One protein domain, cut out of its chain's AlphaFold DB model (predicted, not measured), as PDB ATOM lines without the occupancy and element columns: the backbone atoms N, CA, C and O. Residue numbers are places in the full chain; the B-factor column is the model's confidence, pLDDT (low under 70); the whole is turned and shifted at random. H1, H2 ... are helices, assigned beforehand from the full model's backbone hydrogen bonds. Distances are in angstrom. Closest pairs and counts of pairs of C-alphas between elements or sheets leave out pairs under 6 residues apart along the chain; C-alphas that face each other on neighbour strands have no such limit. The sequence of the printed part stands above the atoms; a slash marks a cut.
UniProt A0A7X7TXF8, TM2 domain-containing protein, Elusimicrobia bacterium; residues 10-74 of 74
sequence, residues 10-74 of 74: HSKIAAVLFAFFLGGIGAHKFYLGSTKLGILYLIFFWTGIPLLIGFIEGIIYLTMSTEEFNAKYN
ATOM      1  N   HIS A  10      29.043  -3.898 -36.998       55.56
ATOM      2  CA  HIS A  10      29.629  -5.174 -36.560       55.56
ATOM      3  C   HIS A  10      29.798  -5.246 -35.034       55.56
ATOM      4  O   HIS A  10      29.493  -6.266 -34.420       55.56
ATOM      5  N   SER A  11      30.207  -4.144 -34.402       73.00
ATOM      6  CA  SER A  11      30.509  -4.092 -32.966       73.00
ATOM      7  C   SER A  11      29.256  -4.164 -32.095       73.00
ATOM      8  O   SER A  11      29.298  -4.721 -31.004       73.00
ATOM      9  N   LYS A  12      28.124  -3.630 -32.572       70.06
ATOM     10  CA  LYS A  12      26.866  -3.601 -31.814       70.06
ATOM     11  C   LYS A  12      26.187  -4.966 -31.792       70.06
ATOM     12  O   LYS A  12      25.776  -5.417 -30.731       70.06
ATOM     13  N   ILE A  13      26.123  -5.643 -32.941       75.81
ATOM     14  CA  ILE A  13      25.620  -7.019 -33.028       75.81
ATOM     15  C   ILE A  13      26.526  -7.959 -32.239       75.81
ATOM     16  O   ILE A  13      26.012  -8.765 -31.475       75.81
ATOM     17  N   ALA A  14      27.851  -7.803 -32.340       74.62
ATOM     18  CA  ALA A  14      28.789  -8.565 -31.526       74.62
ATOM     19  C   ALA A  14      28.604  -8.294 -30.028       74.62
ATOM     20  O   ALA A  14      28.582  -9.244 -29.263       74.62
ATOM     21  N   ALA A  15      28.412  -7.043 -29.597       77.00
ATOM     22  CA  ALA A  15      28.186  -6.698 -28.192       77.00
ATOM     23  C   ALA A  15      26.841  -7.214 -27.659       77.00
ATOM     24  O   ALA A  15      26.778  -7.663 -26.521       77.00
ATOM     25  N   VAL A  16      25.780  -7.191 -28.470       71.94
ATOM     26  CA  VAL A  16      24.473  -7.760 -28.111       71.94
ATOM     27  C   VAL A  16      24.540  -9.283 -28.080       71.94
ATOM     28  O   VAL A  16      24.036  -9.870 -27.133       71.94
ATOM     29  N   LEU A  17      25.216  -9.928 -29.037       68.88
ATOM     30  CA  LEU A  17      25.507 -11.362 -28.965       68.88
ATOM     31  C   LEU A  17      26.343 -11.671 -27.731       68.88
ATOM     32  O   LEU A  17      26.005 -12.580 -27.002       68.88
ATOM     33  N   PHE A  18      27.384 -10.902 -27.436       68.56
ATOM     34  CA  PHE A  18      28.182 -11.103 -26.234       68.56
ATOM     35  C   PHE A  18      27.352 -10.910 -24.973       68.56
ATOM     36  O   PHE A  18      27.447 -11.746 -24.095       68.56
ATOM     37  N   ALA A  19      26.510  -9.885 -24.873       67.81
ATOM     38  CA  ALA A  19      25.651  -9.662 -23.714       67.81
ATOM     39  C   ALA A  19      24.570 -10.745 -23.570       67.81
ATOM     40  O   ALA A  19      24.247 -11.147 -22.460       67.81
ATOM     41  N   PHE A  20      24.034 -11.247 -24.681       63.66
ATOM     42  CA  PHE A  20      23.022 -12.299 -24.710       63.66
ATOM     43  C   PHE A  20      23.614 -13.686 -24.451       63.66
ATOM     44  O   PHE A  20      23.010 -14.504 -23.763       63.66
ATOM     45  N   PHE A  21      24.822 -13.929 -24.962       63.75
ATOM     46  CA  PHE A  21      25.626 -15.093 -24.645       63.75
ATOM     47  C   PHE A  21      26.097 -14.930 -23.196       63.75
ATOM     48  O   PHE A  21      25.453 -15.486 -22.328       63.75
ATOM     49  N   LEU A  22      27.076 -14.094 -22.842       60.53
ATOM     50  CA  LEU A  22      27.573 -13.964 -21.454       60.53
ATOM     51  C   LEU A  22      26.492 -13.731 -20.380       60.53
ATOM     52  O   LEU A  22      26.673 -14.208 -19.262       60.53
ATOM     53  N   GLY A  23      25.392 -13.037 -20.678       57.56
ATOM     54  CA  GLY A  23      24.316 -12.785 -19.716       57.56
ATOM     55  C   GLY A  23      23.341 -13.951 -19.502       57.56
ATOM     56  O   GLY A  23      22.661 -13.973 -18.481       57.56
ATOM     57  N   GLY A  24      23.268 -14.925 -20.421       58.12
ATOM     58  CA  GLY A  24      22.219 -15.958 -20.438       58.12
ATOM     59  C   GLY A  24      22.663 -17.409 -20.195       58.12
ATOM     60  O   GLY A  24      21.807 -18.279 -20.042       58.12
ATOM     61  N   ILE A  25      23.965 -17.724 -20.148       62.97
ATOM     62  CA  ILE A  25      24.449 -19.123 -20.289       62.97
ATOM     63  C   ILE A  25      24.497 -19.984 -19.021       62.97
ATOM     64  O   ILE A  25      25.176 -21.008 -18.992       62.97
ATOM     65  N   GLY A  26      23.793 -19.616 -17.952       63.09
ATOM     66  CA  GLY A  26      23.869 -20.393 -16.710       63.09
ATOM     67  C   GLY A  26      25.137 -20.121 -15.897       63.09
ATOM     68  O   GLY A  26      25.532 -20.954 -15.082       63.09
ATOM     69  N   ALA A  27      25.768 -18.951 -16.067       67.94
ATOM     70  CA  ALA A  27      26.858 -18.477 -15.204       67.94
ATOM     71  C   ALA A  27      26.450 -18.476 -13.717       67.94
ATOM     72  O   ALA A  27      27.243 -18.826 -12.844       67.94
ATOM     73  N   HIS A  28      25.175 -18.199 -13.430       70.69
ATOM     74  CA  HIS A  28      24.610 -18.316 -12.088       70.69
ATOM     75  C   HIS A  28      24.630 -19.757 -11.557       70.69
ATOM     76  O   HIS A  28      24.863 -19.958 -10.373       70.69
ATOM     77  N   LYS A  29      24.480 -20.786 -12.406       72.50
ATOM     78  CA  LYS A  29      24.619 -22.194 -11.986       72.50
ATOM     79  C   LYS A  29      26.056 -22.563 -11.630       72.50
ATOM     80  O   LYS A  29      26.251 -23.374 -10.729       72.50
ATOM     81  N   PHE A  30      27.045 -21.972 -12.304       70.38
ATOM     82  CA  PHE A  30      28.452 -22.119 -11.921       70.38
ATOM     83  C   PHE A  30      28.740 -21.454 -10.574       70.38
ATOM     84  O   PHE A  30      29.455 -22.035  -9.763       70.38
ATOM     85  N   TYR A  31      28.139 -20.289 -10.318       70.38
ATOM     86  CA  TYR A  31      28.251 -19.593  -9.035       70.38
ATOM     87  C   TYR A  31      27.632 -20.394  -7.879       70.38
ATOM     88  O   TYR A  31      28.219 -20.499  -6.811       70.38
ATOM     89  N   LEU A  32      26.493 -21.044  -8.120       71.38
ATOM     90  CA  LEU A  32      25.783 -21.892  -7.152       71.38
ATOM     91  C   LEU A  32      26.427 -23.285  -6.948       71.38
ATOM     92  O   LEU A  32      25.763 -24.211  -6.485       71.38
ATOM     93  N   GLY A  33      27.678 -23.492  -7.378       68.75
ATOM     94  CA  GLY A  33      28.402 -24.767  -7.242       68.75
ATOM     95  C   GLY A  33      27.904 -25.905  -8.148       68.75
ATOM     96  O   GLY A  33      28.426 -27.018  -8.117       68.75
ATOM     97  N   SER A  34      26.916 -25.646  -9.006       72.88
ATOM     98  CA  SER A  34      26.297 -26.636  -9.891       72.88
ATOM     99  C   SER A  34      26.919 -26.618 -11.291       72.88
ATOM    100  O   SER A  34      26.228 -26.483 -12.303       72.88
ATOM    101  N   THR A  35      28.240 -26.810 -11.363       74.12
ATOM    102  CA  THR A  35      29.048 -26.792 -12.600       74.12
ATOM    103  C   THR A  35      28.484 -27.709 -13.691       74.12
ATOM    104  O   THR A  35      28.456 -27.333 -14.858       74.12
ATOM    105  N   LYS A  36      27.960 -28.890 -13.327       77.69
ATOM    106  CA  LYS A  36      27.339 -29.835 -14.276       77.69
ATOM    107  C   LYS A  36      26.110 -29.246 -14.985       77.69
ATOM    108  O   LYS A  36      25.952 -29.438 -16.186       77.69
ATOM    109  N   LEU A  37      25.269 -28.505 -14.261       77.44
ATOM    110  CA  LEU A  37      24.104 -27.825 -14.836       77.44
ATOM    111  C   LEU A  37      24.525 -26.609 -15.665       77.44
ATOM    112  O   LEU A  37      23.974 -26.394 -16.737       77.44
ATOM    113  N   GLY A  38      25.545 -25.871 -15.223       76.38
ATOM    114  CA  GLY A  38      26.130 -24.784 -16.010       76.38
ATOM    115  C   GLY A  38      26.691 -25.259 -17.359       76.38
ATOM    116  O   GLY A  38      26.431 -24.643 -18.388       76.38
ATOM    117  N   ILE A  39      27.387 -26.402 -17.386       78.94
ATOM    118  CA  ILE A  39      27.884 -27.017 -18.630       78.94
ATOM    119  C   ILE A  39      26.721 -27.437 -19.535       78.94
ATOM    120  O   ILE A  39      26.780 -27.222 -20.742       78.94
ATOM    121  N   LEU A  40      25.642 -27.987 -18.971       81.19
ATOM    122  CA  LEU A  40      24.444 -28.327 -19.741       81.19
ATOM    123  C   LEU A  40      23.827 -27.076 -20.389       81.19
ATOM    124  O   LEU A  40      23.494 -27.094 -21.568       81.19
ATOM    125  N   TYR A  41      23.742 -25.969 -19.649       77.44
ATOM    126  CA  TYR A  41      23.235 -24.694 -20.164       77.44
ATOM    127  C   TYR A  41      24.132 -24.119 -21.267       77.44
ATOM    128  O   TYR A  41      23.613 -23.606 -22.254       77.44
ATOM    129  N   LEU A  42      25.455 -24.270 -21.160       75.88
ATOM    130  CA  LEU A  42      26.396 -23.922 -22.227       75.88
ATOM    131  C   LEU A  42      26.192 -24.790 -23.474       75.88
ATOM    132  O   LEU A  42      26.112 -24.269 -24.575       75.88
ATOM    133  N   ILE A  43      26.042 -26.105 -23.349       77.19
ATOM    134  CA  ILE A  43      25.858 -26.970 -24.528       77.19
ATOM    135  C   ILE A  43      24.530 -26.667 -25.239       77.19
ATOM    136  O   ILE A  43      24.445 -26.730 -26.464       77.19
ATOM    137  N   PHE A  44      23.495 -26.302 -24.483       77.25
ATOM    138  CA  PHE A  44      22.187 -25.967 -25.032       77.25
ATOM    139  C   PHE A  44      22.012 -24.480 -25.369       77.25
ATOM    140  O   PHE A  44      20.937 -24.117 -25.834       77.25
ATOM    141  N   PHE A  45      23.010 -23.597 -25.202       74.12
ATOM    142  CA  PHE A  45      22.784 -22.147 -25.376       74.12
ATOM    143  C   PHE A  45      22.273 -21.803 -26.781       74.12
ATOM    144  O   PHE A  45      21.451 -20.904 -26.949       74.12
ATOM    145  N   TRP A  46      22.715 -22.561 -27.786       72.19
ATOM    146  CA  TRP A  46      22.326 -22.394 -29.184       72.19
ATOM    147  C   TRP A  46      20.871 -22.781 -29.490       72.19
ATOM    148  O   TRP A  46      20.357 -22.404 -30.538       72.19
ATOM    149  N   THR A  47      20.181 -23.498 -28.592       80.31
ATOM    150  CA  THR A  47      18.765 -23.857 -28.764       80.31
ATOM    151  C   THR A  47      17.829 -22.785 -28.209       80.31
ATOM    152  O   THR A  47      16.618 -22.902 -28.364       80.31
ATOM    153  N   GLY A  48      18.358 -21.760 -27.523       70.81
ATOM    154  CA  GLY A  48      17.571 -20.718 -26.854       70.81
ATOM    155  C   GLY A  48      16.825 -21.183 -25.593       70.81
ATOM    156  O   GLY A  48      16.323 -20.353 -24.841       70.81
ATOM    157  N   ILE A  49      16.794 -22.490 -25.305       79.94
ATOM    158  CA  ILE A  49      16.141 -23.073 -24.120       79.94
ATOM    159  C   ILE A  49      16.769 -22.568 -22.806       79.94
ATOM    160  O   ILE A  49      16.018 -22.158 -21.918       79.94
ATOM    161  N   PRO A  50      18.110 -22.527 -22.653       78.56
ATOM    162  CA  PRO A  50      18.742 -22.077 -21.411       78.56
ATOM    163  C   PRO A  50      18.420 -20.629 -21.054       78.56
ATOM    164  O   PRO A  50      18.389 -20.292 -19.876       78.56
ATOM    165  N   LEU A  51      18.130 -19.793 -22.054       75.56
ATOM    166  CA  LEU A  51      17.744 -18.405 -21.839       75.56
ATOM    167  C   LEU A  51      16.378 -18.304 -21.147       75.56
ATOM    168  O   LEU A  51      16.233 -17.554 -20.186       75.56
ATOM    169  N   LEU A  52      15.388 -19.083 -21.601       81.06
ATOM    170  CA  LEU A  52      14.056 -19.110 -20.992       81.06
ATOM    171  C   LEU A  52      14.102 -19.666 -19.569       81.06
ATOM    172  O   LEU A  52      13.510 -19.088 -18.661       81.06
ATOM    173  N   ILE A  53      14.831 -20.766 -19.361       82.25
ATOM    174  CA  ILE A  53      14.937 -21.364 -18.028       82.25
ATOM    175  C   ILE A  53      15.738 -20.445 -17.095       82.25
ATOM    176  O   ILE A  53      15.305 -20.203 -15.973       82.25
ATOM    177  N   GLY A  54      16.843 -19.862 -17.567       78.81
ATOM    178  CA  GLY A  54      17.638 -18.895 -16.809       78.81
ATOM    179  C   GLY A  54      16.850 -17.640 -16.431       78.81
ATOM    180  O   GLY A  54      17.013 -17.132 -15.327       78.81
ATOM    181  N   PHE A  55      15.941 -17.179 -17.295       78.00
ATOM    182  CA  PHE A  55      15.045 -16.064 -16.989       78.00
ATOM    183  C   PHE A  55      14.050 -16.409 -15.871       78.00
ATOM    184  O   PHE A  55      13.903 -15.640 -14.921       78.00
ATOM    185  N   ILE A  56      13.408 -17.583 -15.938       83.06
ATOM    186  CA  ILE A  56      12.484 -18.055 -14.892       83.06
ATOM    187  C   ILE A  56      13.228 -18.249 -13.566       83.06
ATOM    188  O   ILE A  56      12.765 -17.788 -12.526       83.06
ATOM    189  N   GLU A  57      14.397 -18.890 -13.596       80.81
ATOM    190  CA  GLU A  57      15.237 -19.065 -12.411       80.81
ATOM    191  C   GLU A  57      15.689 -17.724 -11.831       80.81
ATOM    192  O   GLU A  57      15.668 -17.562 -10.617       80.81
ATOM    193  N   GLY A  58      16.029 -16.747 -12.675       78.38
ATOM    194  CA  GLY A  58      16.353 -15.388 -12.247       78.38
ATOM    195  C   GLY A  58      15.208 -14.728 -11.479       78.38
ATOM    196  O   GLY A  58      15.442 -14.160 -10.416       78.38
ATOM    197  N   ILE A  59      13.967 -14.861 -11.958       82.88
ATOM    198  CA  ILE A  59      12.783 -14.376 -11.233       82.88
ATOM    199  C   ILE A  59      12.611 -15.128  -9.912       82.88
ATOM    200  O   ILE A  59      12.407 -14.491  -8.884       82.88
ATOM    201  N   ILE A  60      12.748 -16.459  -9.912       83.19
ATOM    202  CA  ILE A  60      12.646 -17.267  -8.688       83.19
ATOM    203  C   ILE A  60      13.680 -16.805  -7.662       83.19
ATOM    204  O   ILE A  60      13.311 -16.565  -6.519       83.19
ATOM    205  N   TYR A  61      14.941 -16.619  -8.059       79.00
ATOM    206  CA  TYR A  61      15.998 -16.133  -7.170       79.00
ATOM    207  C   TYR A  61      15.745 -14.713  -6.667       79.00
ATOM    208  O   TYR A  61      16.046 -14.436  -5.513       79.00
ATOM    209  N   LEU A  62      15.163 -13.831  -7.484       81.06
ATOM    210  CA  LEU A  62      14.762 -12.492  -7.041       81.06
ATOM    211  C   LEU A  62      13.618 -12.524  -6.023       81.06
ATOM    212  O   LEU A  62      13.544 -11.652  -5.164       81.06
ATOM    213  N   THR A  63      12.721 -13.506  -6.124       84.31
ATOM    214  CA  THR A  63      11.614 -13.695  -5.172       84.31
ATOM    215  C   THR A  63      11.979 -14.559  -3.964       84.31
ATOM    216  O   THR A  63      11.223 -14.596  -2.998       84.31
ATOM    217  N   MET A  64      13.113 -15.261  -4.013       81.38
ATOM    218  CA  MET A  64      13.611 -16.129  -2.948       81.38
ATOM    219  C   MET A  64      14.262 -15.278  -1.857       81.38
ATOM    220  O   MET A  64      15.024 -14.357  -2.161       81.38
ATOM    221  N   SER A  65      13.982 -15.569  -0.584       81.31
ATOM    222  CA  SER A  65      14.601 -14.814   0.509       81.31
ATOM    223  C   SER A  65      16.079 -15.182   0.666       81.31
ATOM    224  O   SER A  65      16.510 -16.296   0.350       81.31
ATOM    225  N   THR A  66      16.876 -14.246   1.180       76.25
ATOM    226  CA  THR A  66      18.311 -14.458   1.412       76.25
ATOM    227  C   THR A  66      18.569 -15.626   2.373       76.25
ATOM    228  O   THR A  66      19.571 -16.328   2.219       76.25
ATOM    229  N   GLU A  67      17.675 -15.876   3.342       77.88
ATOM    230  CA  GLU A  67      17.793 -17.019   4.257       77.88
ATOM    231  C   GLU A  67      17.592 -18.354   3.535       77.88
ATOM    232  O   GLU A  67      18.394 -19.271   3.711       77.88
ATOM    233  N   GLU A  68      16.562 -18.463   2.691       76.62
ATOM    234  CA  GLU A  68      16.300 -19.680   1.917       76.62
ATOM    235  C   GLU A  68      17.429 -19.962   0.922       76.62
ATOM    236  O   GLU A  68      17.809 -21.117   0.707       76.62
ATOM    237  N   PHE A  69      17.973 -18.913   0.300       77.69
ATOM    238  CA  PHE A  69      19.081 -19.038  -0.640       77.69
ATOM    239  C   PHE A  69      20.337 -19.570   0.058       77.69
ATOM    240  O   PHE A  69      20.937 -20.541  -0.406       77.69
ATOM    241  N   ASN A  70      20.696 -18.990   1.207       74.69
ATOM    242  CA  ASN A  70      21.835 -19.450   1.995       74.69
ATOM    243  C   ASN A  70      21.633 -20.872   2.531       74.69
ATOM    244  O   ASN A  70      22.577 -21.645   2.514       74.69
ATOM    245  N   ALA A  71      20.425 -21.259   2.940       77.38
ATOM    246  CA  ALA A  71      20.167 -22.620   3.415       77.38
ATOM    247  C   ALA A  71      20.301 -23.699   2.321       77.38
ATOM    248  O   ALA A  71      20.481 -24.875   2.632       77.38
ATOM    249  N   LYS A  72      20.154 -23.325   1.044       69.88
ATOM    250  CA  LYS A  72      20.145 -24.264  -0.089       69.88
ATOM    251  C   LYS A  72      21.477 -24.347  -0.834       69.88
ATOM    252  O   LYS A  72      21.730 -25.365  -1.478       69.88
ATOM    253  N   TYR A  73      22.281 -23.287  -0.796       68.31
ATOM    254  CA  TYR A  73      23.496 -23.158  -1.609       68.31
ATOM    255  C   TYR A  73      24.779 -22.872  -0.806       68.31
ATOM    256  O   TYR A  73      25.842 -22.801  -1.420       68.31
ATOM    257  N   ASN A  74      24.691 -22.726   0.522       60.41
ATOM    258  CA  ASN A  74      25.808 -22.596   1.472       60.41
ATOM    259  C   ASN A  74      25.787 -23.779   2.454       60.41
ATOM    260  O   ASN A  74      26.880 -24.176   2.911       60.41
TER     261      ASN A  74
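AT A GLANCE: This is residues 10 to 74 of the 74 residues of the protein "TM2 domain-containing protein" of Elusimicrobia bacterium (UniProt A0A7X7TXF8). The long helix H4 forms one side of a small helical body, with the short helices H2 and H3 packed together beside it; H1 reaches away from one end of this body as an arm, its residues 10 to 19 sticking out, and H5 lies beyond the last part of H4 at the opposite end. The arm H1 and the end helix H5 make the length, and the contacts between the helices are few. The printed part has 65 residues with five named helices, in the order H1, H2, H3, H4, H5, and no named strand; the class is all helix. The whole is only just loose, close to compact, with a radius of gyration of the C-alphas of 13.3 A, and only just elongated, spanning 44 by 22 by 16 A.

IN THESE COORDINATES: H4 covers residues 49 to 63 and is 21.6 A long from first to last C-alpha, starting at C-alpha 49 at (16.141, -23.073, -24.120). H1, residues 10 to 24, also has 15 residues and is 20.8 A long; it begins at C-alpha 10 at (29.629, -5.174, -36.560). H3 covers residues 35 to 43 and is 12.3 A long, and H2, residues 27 to 31, is 6.4 A long. H5, residues 66 to 73, is 10.6 A long and ends at C-alpha 73 at (23.496, -23.158, -1.609).

HOW THE PARTS SIT: H1 touches H4 with residue 24 alone, and H4 touches H1 with residues 50 to 55 alone; the closest C-alphas are those of Gly 24 and Leu 51, 5.3 A apart. These two helices run the same way at a steep tilt of 59 degrees. H3 and H4 are close but not clearly touching, with the C-alphas of Tyr 41 and Pro 50 the closest at 5.3 A; they run opposite ways at a steep tilt of 43 degrees. H2 touches H3, the closest C-alphas being those of Lys 29 and Gly 38, 5.0 A apart. H2 and H4 are near each other, with 6 pairs of C-alphas within 10 A. H1 and H2 meet only through their link. H5 touches no helix; it is close to H4 but not clearly touching, the closest C-alphas being those of Tyr 61 and Phe 69 at 7.8 A, and the two run opposite ways at a steep tilt of 46 degrees. H5 is apart from H1, H2 and H3, and H1 is apart from H3. In H1, H2, H3, H4 and H5 every O i to N i+4 pair is within hydrogen-bond range.

THE WHOLE: The two C-alphas farthest apart are those of His 10 and Ala 71, at 44.6 A. Residues 10 to 19, which belong to H1, stand free, as do residues 62 to 68, of which 66 to 68 belong to H5; the body without them spans 33 by 21 by 14 A. The printed part has no cut and ends at residue 74, the chain's last residue, and the four links between the helices are tight. The mean pLDDT of the printed part is 73.8, and it is under 70 at residue 10, residues 17 to 27, residue 33 and residues 72 to 74.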